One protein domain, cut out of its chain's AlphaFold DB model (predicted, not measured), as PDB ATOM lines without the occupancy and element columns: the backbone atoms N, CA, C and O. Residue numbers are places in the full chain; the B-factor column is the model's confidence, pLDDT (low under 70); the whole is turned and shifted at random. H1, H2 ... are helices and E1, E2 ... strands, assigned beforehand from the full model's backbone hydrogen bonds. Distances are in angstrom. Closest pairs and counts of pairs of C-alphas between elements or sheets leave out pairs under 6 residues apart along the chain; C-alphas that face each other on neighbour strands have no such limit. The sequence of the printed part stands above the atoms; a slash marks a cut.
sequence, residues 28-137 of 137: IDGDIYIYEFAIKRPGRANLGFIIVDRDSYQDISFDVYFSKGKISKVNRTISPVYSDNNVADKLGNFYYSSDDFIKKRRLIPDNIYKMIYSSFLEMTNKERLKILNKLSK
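What this domain is: This is residues 28 to 137 of the 137 residues of the protein "FNIP repeat-containing protein R636" of Bacteroidetes oral taxon 274 str. F0058 (UniProt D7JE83). A twisted sheet of four long antiparallel strands makes the body, and the helix H4 packs over it, reaching from the edge strand E1 to the other edge strand E4. After E4 the chain folds back past E1 through the short helices H1 and H2, and then passes through H3, by the first residues of E4, to H4. The 110 printed residues hold E1, E2, E3, E4, H1, H2, H3 and H4 in that order along the chain, with sheet order E1 - E2 - E3 - E4, and the class is mixed, helices and strands. The whole is compact, with a radius of gyration of the C-alphas of 13.7 A and spans of 44 by 30 by 24 A.

Where its parts are: E1 is residues 31 to 37, 20.6 A long, beginning at C-alpha 31 at (-20.885, -5.450, -36.359). E2 is residues 44 to 53, 30.1 A; E3 is residues 56 to 67, 36.9 A. E4 is residues 70 to 83, 37.6 A, and bends by 56 degrees at residue 73. H1 is residues 87 to 90, 5.3 A; H2 is residues 98 to 103, 9.3 A; H3 is residues 110 to 116, 10.1 A. H4 is residues 125 to 135, 15.3 A, ending at C-alpha 135 at (-19.455, 11.053, -22.423).

How they stand to each other: The strands form a meander, each the antiparallel neighbour of the one before, and each successive pair is a hairpin. Within hydrogen-bond range are N 33 and O 50 of E1 and E2, 2.9 A; N 49 and O 60 of E2 and E3, 2.8 A; and N 65 and O 73 of E3 and E4, 2.8 A. H3 and H4 are on one face of the sheet, giving two layers, strands and helices. The closest C-alphas of H4 and E1 are those of Ile 32 and Asn 125, 5.9 A; those of H4 and E4 are Val 74 and Leu 135, 6.1 A. H3, at a height over the sheet of 9.0 A, only just lies over E3, with 3 of its C-alphas on that strand, and runs across the strands at 78 degrees to E3 on the local plane. H3 and H4 are near each other, with 5 pairs of C-alphas within 10 A. H2 only grazes the sheet with residues 98 to 101; its closest C-alpha pair with E1 is Ser 98 and Tyr 33, 7.0 A. H2 and H4 are close but not clearly touching, about perpendicular at 81 degrees, with the C-alphas of Ser 98 and Asn 125 closest at 5.3 A. H1 only grazes the sheet with residues 87 to 88, and is apart from H3 and H4. In H3 and H4 every O i to N i+4 pair is within hydrogen-bond range, in H2 1 of 2, and H1 is too short for such a pair.

The domain as a whole: The two C-alphas farthest apart, of Lys 68 and Asn 85, are 44.0 A apart. The printed part has no cut and no long link. The mean pLDDT of the printed part is 91.2, and residues 90 to 92 are under 70.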
ATOM      1  N   ILE A  28     -11.901  -1.184 -33.703       92.44
ATOM      2  CA  ILE A  28     -12.051  -1.871 -34.991       92.44
ATOM      3  C   ILE A  28     -13.399  -1.533 -35.633       92.44
ATOM      4  O   ILE A  28     -14.368  -1.211 -34.940       92.44
ATOM      5  N   ASP A  29     -13.465  -1.618 -36.959       92.31
ATOM      6  CA  ASP A  29     -14.739  -1.618 -37.675       92.31
ATOM      7  C   ASP A  29     -15.357  -3.018 -37.612       92.31
ATOM      8  O   ASP A  29     -14.636  -4.009 -37.614       92.31
ATOM      9  N   GLY A  30     -16.686  -3.106 -37.543       92.94
ATOM     10  CA  GLY A  30     -17.390  -4.384 -37.465       92.94
ATOM     11  C   GLY A  30     -18.846  -4.244 -37.022       92.94
ATOM     12  O   GLY A  30     -19.342  -3.134 -36.789       92.94
ATOM     13  N   ASP A  31     -19.523  -5.380 -36.884       94.12
ATOM     14  CA  ASP A  31     -20.885  -5.450 -36.359       94.12
ATOM     15  C   ASP A  31     -20.887  -5.213 -34.848       94.12
ATOM     16  O   ASP A  31     -20.095  -5.797 -34.112       94.12
ATOM     17  N   ILE A  32     -21.792  -4.355 -34.372       95.56
ATOM     18  CA  ILE A  32     -21.794  -3.882 -32.983       95.56
ATOM     19  C   ILE A  32     -22.990  -4.451 -32.228       95.56
ATOM     20  O   ILE A  32     -24.150  -4.148 -32.532       95.56
ATOM     21  N   TYR A  33     -22.699  -5.175 -31.158       95.06
ATOM     22  CA  TYR A  33     -23.676  -5.754 -30.247       95.06
ATOM     23  C   TYR A  33     -23.555  -5.105 -28.873       95.06
ATOM     24  O   TYR A  33     -22.452  -4.788 -28.447       95.06
ATOM     25  N   ILE A  34     -24.672  -4.907 -28.176       95.88
ATOM     26  CA  ILE A  34     -24.709  -4.335 -26.825       95.88
ATOM     27  C   ILE A  34     -24.963  -5.432 -25.793       95.88
ATOM     28  O   ILE A  34     -25.745  -6.347 -26.034       95.88
ATOM     29  N   TYR A  35     -24.341  -5.321 -24.628       94.38
ATOM     30  CA  TYR A  35     -24.666  -6.120 -23.449       94.38
ATOM     31  C   TYR A  35     -24.803  -5.225 -22.221       94.38
ATOM     32  O   TYR A  35     -24.375  -4.070 -22.202       94.38
ATOM     33  N   GLU A  36     -25.406  -5.767 -21.173       93.75
ATOM     34  CA  GLU A  36     -25.682  -5.057 -19.931       93.75
ATOM     35  C   GLU A  36     -25.546  -5.987 -18.731       93.75
ATOM     36  O   GLU A  36     -25.700  -7.204 -18.840       93.75
ATOM     37  N   PHE A  37     -25.317  -5.399 -17.561       91.50
ATOM     38  CA  PHE A  37     -25.417  -6.111 -16.297       91.50
ATOM     39  C   PHE A  37     -26.513  -5.503 -15.433       91.50
ATOM     40  O   PHE A  37     -26.659  -4.282 -15.346       91.50
ATOM     41  N   ALA A  38     -27.235  -6.369 -14.720       90.44
ATOM     42  CA  ALA A  38     -28.171  -5.942 -13.689       90.44
ATOM     43  C   ALA A  38     -27.486  -4.988 -12.697       90.44
ATOM     44  O   ALA A  38     -26.362  -5.228 -12.239       90.44
ATOM     45  N   ILE A  39     -28.182  -3.907 -12.348       88.50
ATOM     46  CA  ILE A  39     -27.672  -2.892 -11.427       88.50
ATOM     47  C   ILE A  39     -27.465  -3.523 -10.047       88.50
ATOM     48  O   ILE A  39     -28.416  -3.880  -9.360       88.50
ATOM     49  N   LYS A  40     -26.201  -3.620  -9.624       87.38
ATOM     50  CA  LYS A  40     -25.824  -4.125  -8.292       87.38
ATOM     51  C   LYS A  40     -25.686  -3.021  -7.243       87.38
ATOM     52  O   LYS A  40     -25.630  -3.315  -6.054       87.38
ATOM     53  N   ARG A  41     -25.548  -1.759  -7.666       86.00
ATOM     54  CA  ARG A  41     -25.315  -0.606  -6.783       86.00
ATOM     55  C   ARG A  41     -26.125   0.600  -7.266       86.00
ATOM     56  O   ARG A  41     -26.017   0.933  -8.447       86.00
ATOM     57  N   PRO A  42     -26.887   1.278  -6.388       85.69
ATOM     58  CA  PRO A  42     -27.586   2.505  -6.753       85.69
ATOM     59  C   PRO A  42     -26.634   3.539  -7.361       85.69
ATOM     60  O   PRO A  42     -25.500   3.692  -6.913       85.69
ATOM     61  N   GLY A  43     -27.097   4.243  -8.394       91.94
ATOM     62  CA  GLY A  43     -26.314   5.289  -9.051       91.94
ATOM     63  C   GLY A  43     -25.176   4.786  -9.945       91.94
ATOM     64  O   GLY A  43     -24.363   5.601 -10.370       91.94
ATOM     65  N   ARG A  44     -25.101   3.486 -10.263       94.38
ATOM     66  CA  ARG A  44     -24.155   2.945 -11.250       94.38
ATOM     67  C   ARG A  44     -24.849   1.987 -12.211       94.38
ATOM     68  O   ARG A  44     -25.496   1.040 -11.775       94.38
ATOM     69  N   ALA A  45     -24.643   2.197 -13.505       96.25
ATOM     70  CA  ALA A  45     -24.992   1.248 -14.554       96.25
ATOM     71  C   ALA A  45     -23.718   0.737 -15.232       96.25
ATOM     72  O   ALA A  45     -22.769   1.504 -15.409       96.25
ATOM     73  N   ASN A  46     -23.705  -0.545 -15.601       95.94
ATOM     74  CA  ASN A  46     -22.632  -1.133 -16.393       95.94
ATOM     75  C   ASN A  46     -23.222  -1.770 -17.651       95.94
ATOM     76  O   ASN A  46     -24.125  -2.605 -17.572       95.94
ATOM     77  N   LEU A  47     -22.714  -1.333 -18.795       95.88
ATOM     78  CA  LEU A  47     -23.047  -1.874 -20.101       95.88
ATOM     79  C   LEU A  47     -21.818  -1.804 -20.998       95.88
ATOM     80  O   LEU A  47     -20.896  -1.033 -20.738       95.88
ATOM     81  N   GLY A  48     -21.820  -2.572 -22.071       96.06
ATOM     82  CA  GLY A  48     -20.726  -2.551 -23.023       96.06
ATOM     83  C   GLY A  48     -21.151  -2.992 -24.403       96.06
ATOM     84  O   GLY A  48     -22.330  -3.240 -24.666       96.06
ATOM     85  N   PHE A  49     -20.169  -3.039 -25.287       96.25
ATOM     86  CA  PHE A  49     -20.340  -3.379 -26.679       96.25
ATOM     87  C   PHE A  49     -19.271  -4.371 -27.098       96.25
ATOM     88  O   PHE A  49     -18.100  -4.185 -26.781       96.25
ATOM     89  N   ILE A  50     -19.685  -5.381 -27.853       94.88
ATOM     90  CA  ILE A  50     -18.773  -6.225 -28.613       94.88
ATOM     91  C   ILE A  50     -18.846  -5.781 -30.066       94.88
ATOM     92  O   ILE A  50     -19.938  -5.683 -30.628       94.88
ATOM     93  N   ILE A  51     -17.688  -5.506 -30.654       95.12
ATOM     94  CA  ILE A  51     -17.531  -5.235 -32.079       95.12
ATOM     95  C   ILE A  51     -16.908  -6.472 -32.703       95.12
ATOM     96  O   ILE A  51     -15.882  -6.932 -32.210       95.12
ATOM     97  N   VAL A  52     -17.536  -7.015 -33.740       93.06
ATOM     98  CA  VAL A  52     -17.129  -8.265 -34.389       93.06
ATOM     99  C   VAL A  52     -16.749  -8.001 -35.838       93.06
ATOM    100  O   VAL A  52     -17.542  -7.436 -36.588       93.06
ATOM    101  N   ASP A  53     -15.565  -8.460 -36.233       91.94
ATOM    102  CA  ASP A  53     -15.111  -8.496 -37.624       91.94
ATOM    103  C   ASP A  53     -14.535  -9.875 -37.943       91.94
ATOM    104  O   ASP A  53     -13.464 -10.242 -37.450       91.94
ATOM    105  N   ARG A  54     -15.264 -10.635 -38.769       87.00
ATOM    106  CA  ARG A  54     -14.938 -12.013 -39.172       87.00
ATOM    107  C   ARG A  54     -14.577 -12.889 -37.964       87.00
ATOM    108  O   ARG A  54     -15.452 -13.218 -37.171       87.00
ATOM    109  N   ASP A  55     -13.295 -13.213 -37.818       86.44
ATOM    110  CA  ASP A  55     -12.736 -14.110 -36.804       86.44
ATOM    111  C   ASP A  55     -12.127 -13.343 -35.619       86.44
ATOM    112  O   ASP A  55     -11.250 -13.845 -34.907       86.44
ATOM    113  N   SER A  56     -12.527 -12.083 -35.436       90.75
ATOM    114  CA  SER A  56     -12.014 -11.211 -34.390       90.75
ATOM    115  C   SER A  56     -13.107 -10.407 -33.707       90.75
ATOM    116  O   SER A  56     -14.166 -10.129 -34.275       90.75
ATOM    117  N   TYR A  57     -12.841 -10.019 -32.463       92.69
ATOM    118  CA  TYR A  57     -13.721  -9.136 -31.722       92.69
ATOM    119  C   TYR A  57     -12.971  -8.195 -30.793       92.69
ATOM    120  O   TYR A  57     -11.838  -8.445 -30.379       92.69
ATOM    121  N   GLN A  58     -13.648  -7.115 -30.427       94.12
ATOM    122  CA  GLN A  58     -13.183  -6.148 -29.450       94.12
ATOM    123  C   GLN A  58     -14.303  -5.816 -28.470       94.12
ATOM    124  O   GLN A  58     -15.440  -5.572 -28.874       94.12
ATOM    125  N   ASP A  59     -13.970  -5.784 -27.183       93.81
ATOM    126  CA  ASP A  59     -14.893  -5.389 -26.119       93.81
ATOM    127  C   ASP A  59     -14.633  -3.948 -25.678       93.81
ATOM    128  O   ASP A  59     -13.488  -3.535 -25.467       93.81
ATOM    129  N   ILE A  60     -15.711  -3.186 -25.525       95.81
ATOM    130  CA  ILE A  60     -15.708  -1.839 -24.971       95.81
ATOM    131  C   ILE A  60     -16.788  -1.751 -23.898       95.81
ATOM    132  O   ILE A  60     -17.979  -1.749 -24.204       95.81
ATOM    133  N   SER A  61     -16.385  -1.581 -22.642       96.31
ATOM    134  CA  SER A  61     -17.302  -1.470 -21.506       96.31
ATOM    135  C   SER A  61     -17.334  -0.067 -20.905       96.31
ATOM    136  O   SER A  61     -16.368   0.703 -20.977       96.31
ATOM    137  N   PHE A  62     -18.475   0.264 -20.305       97.19
ATOM    138  CA  PHE A  62     -18.758   1.556 -19.703       97.19
ATOM    139  C   PHE A  62     -19.339   1.396 -18.303       97.19
ATOM    140  O   PHE A  62     -20.354   0.729 -18.096       97.19
ATOM    141  N   ASP A  63     -18.740   2.105 -17.353       96.94
ATOM    142  CA  ASP A  63     -19.347   2.376 -16.056       96.94
ATOM    143  C   ASP A  63     -19.922   3.786 -16.052       96.94
ATOM    144  O   ASP A  63     -19.179   4.770 -16.043       96.94
ATOM    145  N   VAL A  64     -21.249   3.881 -16.022       97.56
ATOM    146  CA  VAL A  64     -21.971   5.153 -15.966       97.56
ATOM    147  C   VAL A  64     -22.396   5.417 -14.529       97.56
ATOM    148  O   VAL A  64     -23.162   4.651 -13.943       97.56
ATOM    149  N   TYR A  65     -21.900   6.511 -13.962       97.00
ATOM    150  CA  TYR A  65     -22.215   6.957 -12.612       97.00
ATOM    151  C   TYR A  65     -23.241   8.079 -12.661       97.00
ATOM    152  O   TYR A  65     -23.145   8.995 -13.479       97.00
ATOM    153  N   PHE A  66     -24.191   8.028 -11.735       96.00
ATOM    154  CA  PHE A  66     -25.257   9.002 -11.602       96.00
ATOM    155  C   PHE A  66     -25.223   9.656 -10.224       96.00
ATOM    156  O   PHE A  66     -25.045   8.994  -9.202       96.00
ATOM    157  N   SER A  67     -25.454  10.964 -10.190       94.19
ATOM    158  CA  SER A  67     -25.659  11.738  -8.968       94.19
ATOM    159  C   SER A  67     -26.840  12.676  -9.168       94.19
ATOM    160  O   SER A  67     -26.925  13.361 -10.186       94.19
ATOM    161  N   LYS A  68     -27.783  12.683  -8.215       93.00
ATOM    162  CA  LYS A  68     -28.994  13.528  -8.251       93.00
ATOM    163  C   LYS A  68     -29.751  13.453  -9.592       93.00
ATOM    164  O   LYS A  68     -30.171  14.470 -10.135       93.00
ATOM    165  N   GLY A  69     -29.880  12.248 -10.149       88.62
ATOM    166  CA  GLY A  69     -30.606  12.027 -11.403       88.62
ATOM    167  C   GLY A  69     -29.884  12.506 -12.672       88.62
ATOM    168  O   GLY A  69     -30.521  12.637 -13.711       88.62
ATOM    169  N   LYS A  70     -28.574  12.769 -12.618       92.94
ATOM    170  CA  LYS A  70     -27.759  13.161 -13.780       92.94
ATOM    171  C   LYS A  70     -26.496  12.317 -13.861       92.94
ATOM    172  O   LYS A  70     -26.023  11.841 -12.830       92.94
ATOM    173  N   ILE A  71     -25.939  12.154 -15.060       96.19
ATOM    174  CA  ILE A  71     -24.615  11.542 -15.225       96.19
ATOM    175  C   ILE A  71     -23.586  12.419 -14.507       96.19
ATOM    176  O   ILE A  71     -23.516  13.622 -14.750       96.19
ATOM    177  N   SER A  72     -22.800  11.815 -13.621       96.31
ATOM    178  CA  SER A  72     -21.688  12.476 -12.932       96.31
ATOM    179  C   SER A  72     -20.331  12.075 -13.499       96.31
ATOM    180  O   SER A  72     -19.399  12.874 -13.464       96.31
ATOM    181  N   LYS A  73     -20.206  10.843 -14.004       96.56
ATOM    182  CA  LYS A  73     -18.967  10.305 -14.571       96.56
ATOM    183  C   LYS A  73     -19.273   9.142 -15.507       96.56
ATOM    184  O   LYS A  73     -20.178   8.359 -15.224       96.56
ATOM    185  N   VAL A  74     -18.475   8.978 -16.555       97.38
ATOM    186  CA  VAL A  74     -18.435   7.748 -17.351       97.38
ATOM    187  C   VAL A  74     -16.994   7.265 -17.418       97.38
ATOM    188  O   VAL A  74     -16.132   7.977 -17.923       97.38
ATOM    189  N   ASN A  75     -16.722   6.065 -16.908       95.94
ATOM    190  CA  ASN A  75     -15.446   5.401 -17.171       95.94
ATOM    191  C   ASN A  75     -15.624   4.479 -18.372       95.94
ATOM    192  O   ASN A  75     -16.631   3.779 -18.461       95.94
ATOM    193  N   ARG A  76     -14.628   4.455 -19.255       95.75
ATOM    194  CA  ARG A  76     -14.575   3.559 -20.406       95.75
ATOM    195  C   ARG A  76     -13.366   2.644 -20.288       95.75
ATOM    196  O   ARG A  76     -12.270   3.119 -19.992       95.75
ATOM    197  N   THR A  77     -13.562   1.376 -20.611       95.12
ATOM    198  CA  THR A  77     -12.497   0.383 -20.743       95.12
ATOM    199  C   THR A  77     -12.580  -0.231 -22.133       95.12
ATOM    200  O   THR A  77     -13.635  -0.713 -22.528       95.12
ATOM    201  N   ILE A  78     -11.476  -0.175 -22.880       94.00
ATOM    202  CA  ILE A  78     -11.340  -0.795 -24.202       94.00
ATOM    203  C   ILE A  78     -10.395  -1.979 -24.042       94.00
ATOM    204  O   ILE A  78      -9.272  -1.808 -23.562       94.00
ATOM    205  N   SER A  79     -10.853  -3.160 -24.428       92.25
ATOM    206  CA  SER A  79     -10.031  -4.362 -24.448       92.25
ATOM    207  C   SER A  79      -9.207  -4.439 -25.745       92.25
ATOM    208  O   SER A  79      -9.571  -3.824 -26.755       92.25
ATOM    209  N   PRO A  80      -8.090  -5.191 -25.751       91.44
ATOM    210  CA  PRO A  80      -7.418  -5.589 -26.983       91.44
ATOM    211  C   PRO A  80      -8.374  -6.272 -27.967       91.44
ATOM    212  O   PRO A  80      -9.442  -6.753 -27.590       91.44
ATOM    213  N   VAL A  81      -7.960  -6.341 -29.229       92.06
ATOM    214  CA  VAL A  81      -8.634  -7.182 -30.220       92.06
ATOM    215  C   VAL A  81      -8.236  -8.631 -29.963       92.06
ATOM    216  O   VAL A  81      -7.051  -8.938 -29.814       92.06
ATOM    217  N   TYR A  82      -9.223  -9.515 -29.918       89.56
ATOM    218  CA  TYR A  82      -9.035 -10.947 -29.745       89.56
ATOM    219  C   TYR A  82      -9.440 -11.672 -31.020       89.56
ATOM    220  O   TYR A  82     -10.431 -11.306 -31.644       89.56
ATOM    221  N   SER A  83      -8.698 -12.716 -31.383       90.38
ATOM    222  CA  SER A  83      -9.129 -13.656 -32.417       90.38
ATOM    223  C   SER A  83      -9.963 -14.761 -31.777       90.38
ATOM    224  O   SER A  83      -9.543 -15.359 -30.784       90.38
ATOM    225  N   ASP A  84     -11.157 -14.991 -32.314       84.88
ATOM    226  CA  ASP A  84     -12.087 -16.016 -31.851       84.88
ATOM    227  C   ASP A  84     -13.048 -16.403 -32.976       84.88
ATOM    228  O   ASP A  84     -14.014 -15.698 -33.268       84.88
ATOM    229  N   ASN A  85     -12.793 -17.564 -33.574       77.50
ATOM    230  CA  ASN A  85     -13.579 -18.103 -34.684       77.50
ATOM    231  C   ASN A  85     -15.019 -18.475 -34.273       77.50
ATOM    232  O   ASN A  85     -15.854 -18.721 -35.136       77.50
ATOM    233  N   ASN A  86     -15.316 -18.511 -32.968       78.88
ATOM    234  CA  ASN A  86     -16.634 -18.847 -32.427       78.88
ATOM    235  C   ASN A  86     -17.312 -17.634 -31.776       78.88
ATOM    236  O   ASN A  86     -18.263 -17.794 -31.006       78.88
ATOM    237  N   VAL A  87     -16.833 -16.409 -32.033       75.81
ATOM    238  CA  VAL A  87     -17.474 -15.212 -31.474       75.81
ATOM    239  C   VAL A  87     -18.949 -15.151 -31.868       75.81
ATOM    240  O   VAL A  87     -19.778 -14.848 -31.015       75.81
ATOM    241  N   ALA A  88     -19.287 -15.537 -33.103       70.12
ATOM    242  CA  ALA A  88     -20.658 -15.588 -33.600       70.12
ATOM    243  C   ALA A  88     -21.573 -16.481 -32.744       70.12
ATOM    244  O   ALA A  88     -22.688 -16.077 -32.429       70.12
ATOM    245  N   ASP A  89     -21.079 -17.631 -32.277       70.88
ATOM    246  CA  ASP A  89     -21.845 -18.572 -31.444       70.88
ATOM    247  C   ASP A  89     -22.122 -18.030 -30.034       70.88
ATOM    248  O   ASP A  89     -23.050 -18.463 -29.346       70.88
ATOM    249  N   LYS A  90     -21.315 -17.064 -29.578       66.94
ATOM    250  CA  LYS A  90     -21.520 -16.367 -28.302       66.94
ATOM    251  C   LYS A  90     -22.560 -15.248 -28.424       66.94
ATOM    252  O   LYS A  90     -23.144 -14.851 -27.409       66.94
ATOM    253  N   LEU A  91     -22.809 -14.744 -29.637       68.44
ATOM    254  CA  LEU A  91     -23.817 -13.720 -29.916       68.44
ATOM    255  C   LEU A  91     -25.223 -14.329 -29.795       68.44
ATOM    256  O   LEU A  91     -25.485 -15.436 -30.247       68.44
ATOM    257  N   GLY A  92     -26.148 -13.617 -29.147       63.09
ATOM    258  CA  GLY A  92     -27.546 -14.048 -28.988       63.09
ATOM    259  C   GLY A  92     -27.937 -14.523 -27.584       63.09
ATOM    260  O   GLY A  92     -29.085 -14.308 -27.190       63.09
ATOM    261  N   ASN A  93     -26.998 -15.065 -26.797       71.88
ATOM    262  CA  ASN A  93     -27.258 -15.432 -25.393       71.88
ATOM    263  C   ASN A  93     -27.057 -14.255 -24.428       71.88
ATOM    264  O   ASN A  93     -27.834 -14.077 -23.493       71.88
ATOM    265  N   PHE A  94     -26.023 -13.445 -24.666       76.94
ATOM    266  CA  PHE A  94     -25.624 -12.352 -23.766       76.94
ATOM    267  C   PHE A  94     -25.539 -10.986 -24.454       76.94
ATOM    268  O   PHE A  94     -25.437  -9.962 -23.780       76.94
ATOM    269  N   TYR A  95     -25.592 -10.971 -25.786       87.94
ATOM    270  CA  TYR A  95     -25.376  -9.790 -26.610       87.94
ATOM    271  C   TYR A  95     -26.582  -9.545 -27.507       87.94
ATOM    272  O   TYR A  95     -27.137 -10.480 -28.089       87.94
ATOM    273  N   TYR A  96     -26.958  -8.280 -27.641       90.31
ATOM    274  CA  TYR A  96     -28.117  -7.842 -28.396       90.31
ATOM    275  C   TYR A  96     -27.693  -7.071 -29.646       90.31
ATOM    276  O   TYR A  96     -26.892  -6.134 -29.578       90.31
ATOM    277  N   SER A  97     -28.294  -7.411 -30.786       92.94
ATOM    278  CA  SER A  97     -28.339  -6.500 -31.933       92.94
ATOM    279  C   SER A  97     -29.116  -5.224 -31.564       92.94
ATOM    280  O   SER A  97     -29.765  -5.155 -30.515       92.94
ATOM    281  N   SER A  98     -29.070  -4.201 -32.424       92.62
ATOM    282  CA  SER A  98     -29.844  -2.969 -32.194       92.62
ATOM    283  C   SER A  98     -31.341  -3.262 -32.034       92.62
ATOM    284  O   SER A  98     -31.975  -2.701 -31.145       92.62
ATOM    285  N   ASP A  99     -31.873  -4.177 -32.844       91.31
ATOM    286  CA  ASP A  99     -33.285  -4.567 -32.835       91.31
ATOM    287  C   ASP A  99     -33.651  -5.389 -31.600       91.31
ATOM    288  O   ASP A  99     -34.686  -5.161 -30.966       91.31
ATOM    289  N   ASP A 100     -32.795  -6.349 -31.244       91.06
ATOM    290  CA  ASP A 100     -33.016  -7.235 -30.106       91.06
ATOM    291  C   ASP A 100     -33.019  -6.469 -28.789       91.06
ATOM    292  O   ASP A 100     -33.833  -6.758 -27.912       91.06
ATOM    293  N   PHE A 101     -32.147  -5.467 -28.663       90.88
ATOM    294  CA  PHE A 101     -32.024  -4.660 -27.455       90.88
ATOM    295  C   PHE A 101     -33.333  -3.940 -27.100       90.88
ATOM    296  O   PHE A 101     -33.644  -3.745 -25.924       90.88
ATOM    297  N   ILE A 102     -34.124  -3.569 -28.111       85.94
ATOM    298  CA  ILE A 102     -35.400  -2.865 -27.938       85.94
ATOM    299  C   ILE A 102     -36.522  -3.854 -27.603       85.94
ATOM    300  O   ILE A 102     -37.352  -3.571 -26.735       85.94
ATOM    301  N   LYS A 103     -36.530  -5.018 -28.264       85.00
ATOM    302  CA  LYS A 103     -37.603  -6.023 -28.179       85.00
ATOM    303  C   LYS A 103     -37.508  -6.915 -26.938       85.00
ATOM    304  O   LYS A 103     -38.533  -7.357 -26.425       85.00
ATOM    305  N   LYS A 104     -36.293  -7.225 -26.478       82.56
ATOM    306  CA  LYS A 104     -36.056  -8.147 -25.360       82.56
ATOM    307  C   LYS A 104     -36.150  -7.438 -24.009       82.56
ATOM    308  O   LYS A 104     -36.028  -6.217 -23.895       82.56
ATOM    309  N   ARG A 105     -36.372  -8.232 -22.957       81.88
ATOM    310  CA  ARG A 105     -36.367  -7.747 -21.575       81.88
ATOM    311  C   ARG A 105     -34.949  -7.329 -21.188       81.88
ATOM    312  O   ARG A 105     -34.062  -8.175 -21.135       81.88
ATOM    313  N   ARG A 106     -34.782  -6.049 -20.857       89.06
ATOM    314  CA  ARG A 106     -33.517  -5.480 -20.388       89.06
ATOM    315  C   ARG A 106     -33.302  -5.695 -18.887       89.06
ATOM    316  O   ARG A 106     -34.263  -5.783 -18.116       89.06
ATOM    317  N   LEU A 107     -32.040  -5.785 -18.479       91.31
ATOM    318  CA  LEU A 107     -31.600  -5.903 -17.083       91.31
ATOM    319  C   LEU A 107     -31.509  -4.539 -16.386       91.31
ATOM    320  O   LEU A 107     -31.670  -4.452 -15.166       91.31
ATOM    321  N   ILE A 108     -31.250  -3.479 -17.146       93.69
ATOM    322  CA  ILE A 108     -31.222  -2.094 -16.694       93.69
ATOM    323  C   ILE A 108     -32.586  -1.445 -16.996       93.69
ATOM    324  O   ILE A 108     -33.087  -1.547 -18.116       93.69
ATOM    325  N   PRO A 109     -33.202  -0.747 -16.025       92.62
ATOM    326  CA  PRO A 109     -34.460  -0.039 -16.249       92.62
ATOM    327  C   PRO A 109     -34.370   1.073 -17.309       92.62
ATOM    328  O   PRO A 109     -33.406   1.836 -17.357       92.62
ATOM    329  N   ASP A 110     -35.431   1.232 -18.104       93.94
ATOM    330  CA  ASP A 110     -35.506   2.184 -19.225       93.94
ATOM    331  C   ASP A 110     -35.203   3.641 -18.853       93.94
ATOM    332  O   ASP A 110     -34.621   4.385 -19.644       93.94
ATOM    333  N   ASN A 111     -35.582   4.072 -17.647       93.50
ATOM    334  CA  ASN A 111     -35.300   5.428 -17.180       93.50
ATOM    335  C   ASN A 111     -33.793   5.704 -17.081       93.50
ATOM    336  O   ASN A 111     -33.373   6.820 -17.366       93.50
ATOM    337  N   ILE A 112     -32.979   4.701 -16.748       95.06
ATOM    338  CA  ILE A 112     -31.521   4.837 -16.679       95.06
ATOM    339  C   ILE A 112     -30.943   5.098 -18.071       95.06
ATOM    340  O   ILE A 112     -30.117   5.994 -18.233       95.06
ATOM    341  N   TYR A 113     -31.426   4.393 -19.096       95.25
ATOM    342  CA  TYR A 113     -31.030   4.657 -20.480       95.25
ATOM    343  C   TYR A 113     -31.441   6.056 -20.940       95.25
ATOM    344  O   TYR A 113     -30.628   6.774 -21.519       95.25
ATOM    345  N   LYS A 114     -32.661   6.487 -20.601       95.00
ATOM    346  CA  LYS A 114     -33.158   7.839 -20.911       95.00
ATOM    347  C   LYS A 114     -32.365   8.946 -20.207       95.00
ATOM    348  O   LYS A 114     -32.265  10.049 -20.736       95.00
ATOM    349  N   MET A 115     -31.776   8.658 -19.042       95.19
ATOM    350  CA  MET A 115     -30.857   9.572 -18.353       95.19
ATOM    351  C   MET A 115     -29.487   9.671 -19.036       95.19
ATOM    352  O   MET A 115     -28.822  10.694 -18.886       95.19
ATOM    353  N   ILE A 116     -29.055   8.635 -19.766       95.81
ATOM    354  CA  ILE A 116     -27.842   8.687 -20.597       95.81
ATOM    355  C   ILE A 116     -28.105   9.537 -21.836       95.81
ATOM    356  O   ILE A 116     -27.351  10.462 -22.140       95.81
ATOM    357  N   TYR A 117     -29.183   9.217 -22.548       96.38
ATOM    358  CA  TYR A 117     -29.651   9.974 -23.698       96.38
ATOM    359  C   TYR A 117     -31.146   9.728 -23.904       96.38
ATOM    360  O   TYR A 117     -31.601   8.590 -23.811       96.38
ATOM    361  N   SER A 118     -31.922  10.769 -24.206       95.38
ATOM    362  CA  SER A 118     -33.388  10.671 -24.255       95.38
ATOM    363  C   SER A 118     -33.889   9.606 -25.237       95.38
ATOM    364  O   SER A 118     -34.793   8.848 -24.893       95.38
ATOM    365  N   SER A 119     -33.261   9.499 -26.409       95.25
ATOM    366  CA  SER A 119     -33.577   8.508 -27.447       95.25
ATOM    367  C   SER A 119     -32.654   7.282 -27.438       95.25
ATOM    368  O   SER A 119     -32.573   6.557 -28.424       95.25
ATOM    369  N   PHE A 120     -31.972   6.983 -26.322       95.88
ATOM    370  CA  PHE A 120     -31.050   5.837 -26.237       95.88
ATOM    371  C   PHE A 120     -31.704   4.507 -26.656       95.88
ATOM    372  O   PHE A 120     -31.067   3.650 -27.269       95.88
ATOM    373  N   LEU A 121     -32.990   4.326 -26.347       94.44
ATOM    374  CA  LEU A 121     -33.750   3.116 -26.675       94.44
ATOM    375  C   LEU A 121     -34.215   3.052 -28.137       94.44
ATOM    376  O   LEU A 121     -34.682   2.010 -28.563       94.44
ATOM    377  N   GLU A 122     -34.052   4.119 -28.914       93.06
ATOM    378  CA  GLU A 122     -34.489   4.204 -30.320       93.06
ATOM    379  C   GLU A 122     -33.301   4.182 -31.295       93.06
ATOM    380  O   GLU A 122     -33.472   4.084 -32.505       93.06
ATOM    381  N   MET A 123     -32.085   4.268 -30.761       95.06
ATOM    382  CA  MET A 123     -30.845   4.353 -31.522       95.06
ATOM    383  C   MET A 123     -30.337   2.998 -32.023       95.06
ATOM    384  O   MET A 123     -30.722   1.931 -31.550       95.06
ATOM    385  N   THR A 124     -29.382   3.038 -32.940       97.38
ATOM    386  CA  THR A 124     -28.525   1.898 -33.276       97.38
ATOM    387  C   THR A 124     -27.428   1.708 -32.223       97.38
ATOM    388  O   THR A 124     -27.024   2.644 -31.529       97.38
ATOM    389  N   ASN A 125     -26.861   0.503 -32.128       97.00
ATOM    390  CA  ASN A 125     -25.709   0.244 -31.257       97.00
ATOM    391  C   ASN A 125     -24.499   1.125 -31.608       97.00
ATOM    392  O   ASN A 125     -23.789   1.575 -30.709       97.00
ATOM    393  N   LYS A 126     -24.316   1.460 -32.892       96.81
ATOM    394  CA  LYS A 126     -23.285   2.402 -33.354       96.81
ATOM    395  C   LYS A 126     -23.473   3.799 -32.758       96.81
ATOM    396  O   LYS A 126     -22.514   4.412 -32.287       96.81
ATOM    397  N   GLU A 127     -24.702   4.306 -32.744       97.62
ATOM    398  CA  GLU A 127     -25.025   5.609 -32.152       97.62
ATOM    399  C   GLU A 127     -24.883   5.598 -30.628       97.62
ATOM    400  O   GLU A 127     -24.280   6.517 -30.067       97.62
ATOM    401  N   ARG A 128     -25.350   4.533 -29.960       97.50
ATOM    402  CA  ARG A 128     -25.176   4.345 -28.509       97.50
ATOM    403  C   ARG A 128     -23.701   4.370 -28.114       97.50
ATOM    404  O   ARG A 128     -23.317   5.128 -27.221       97.50
ATOM    405  N   LEU A 129     -22.870   3.598 -28.818       97.00
ATOM    406  CA  LEU A 129     -21.425   3.556 -28.598       97.00
ATOM    407  C   LEU A 129     -20.792   4.938 -28.811       97.00
ATOM    408  O   LEU A 129     -19.985   5.384 -27.995       97.00
ATOM    409  N   LYS A 130     -21.181   5.659 -29.871       95.81
ATOM    410  CA  LYS A 130     -20.690   7.019 -30.149       95.81
ATOM    411  C   LYS A 130     -21.014   7.996 -29.014       95.81
ATOM    412  O   LYS A 130     -20.154   8.795 -28.641       95.81
ATOM    413  N   ILE A 131     -22.224   7.941 -28.462       96.69
ATOM    414  CA  ILE A 131     -22.644   8.802 -27.348       96.69
ATOM    415  C   ILE A 131     -21.845   8.483 -26.089       96.69
ATOM    416  O   ILE A 131     -21.285   9.393 -25.481       96.69
ATOM    417  N   LEU A 132     -21.724   7.207 -25.725       96.81
ATOM    418  CA  LEU A 132     -20.976   6.802 -24.532       96.81
ATOM    419  C   LEU A 132     -19.486   7.141 -24.645       96.81
ATOM    420  O   LEU A 132     -18.915   7.681 -23.701       96.81
ATOM    421  N   ASN A 133     -18.890   6.963 -25.826       94.44
ATOM    422  CA  ASN A 133     -17.529   7.418 -26.118       94.44
ATOM    423  C   ASN A 133     -17.357   8.937 -25.993       94.44
ATOM    424  O   ASN A 133     -16.269   9.407 -25.667       94.44
ATOM    425  N   LYS A 134     -18.396   9.726 -26.293       94.62
ATOM    426  CA  LYS A 134     -18.368  11.185 -26.112       94.62
ATOM    427  C   LYS A 134     -18.464  11.567 -24.635       94.62
ATOM    428  O   LYS A 134     -17.827  12.533 -24.234       94.62
ATOM    429  N   LEU A 135     -19.252  10.825 -23.857       95.31
ATOM    430  CA  LEU A 135     -19.455  11.053 -22.423       95.31
ATOM    431  C   LEU A 135     -18.276  10.581 -21.560       95.31
ATOM    432  O   LEU A 135     -18.137  11.043 -20.434       95.31
ATOM    433  N   SER A 136     -17.446   9.667 -22.066       91.50
ATOM    434  CA  SER A 136     -16.278   9.124 -21.366       91.50
ATOM    435  C   SER A 136     -14.983   9.918 -21.589       91.50
ATOM    436  O   SER A 136     -13.901   9.350 -21.426       91.50
ATOM    437  N   LYS A 137     -15.081  11.161 -22.071       76.12
ATOM    438  CA  LYS A 137     -13.939  12.054 -22.314       76.12
ATOM    439  C   LYS A 137     -13.700  12.981 -21.135       76.12
ATOM    440  O   LYS A 137     -14.702  13.415 -20.527       76.12
TER     441      LYS A 137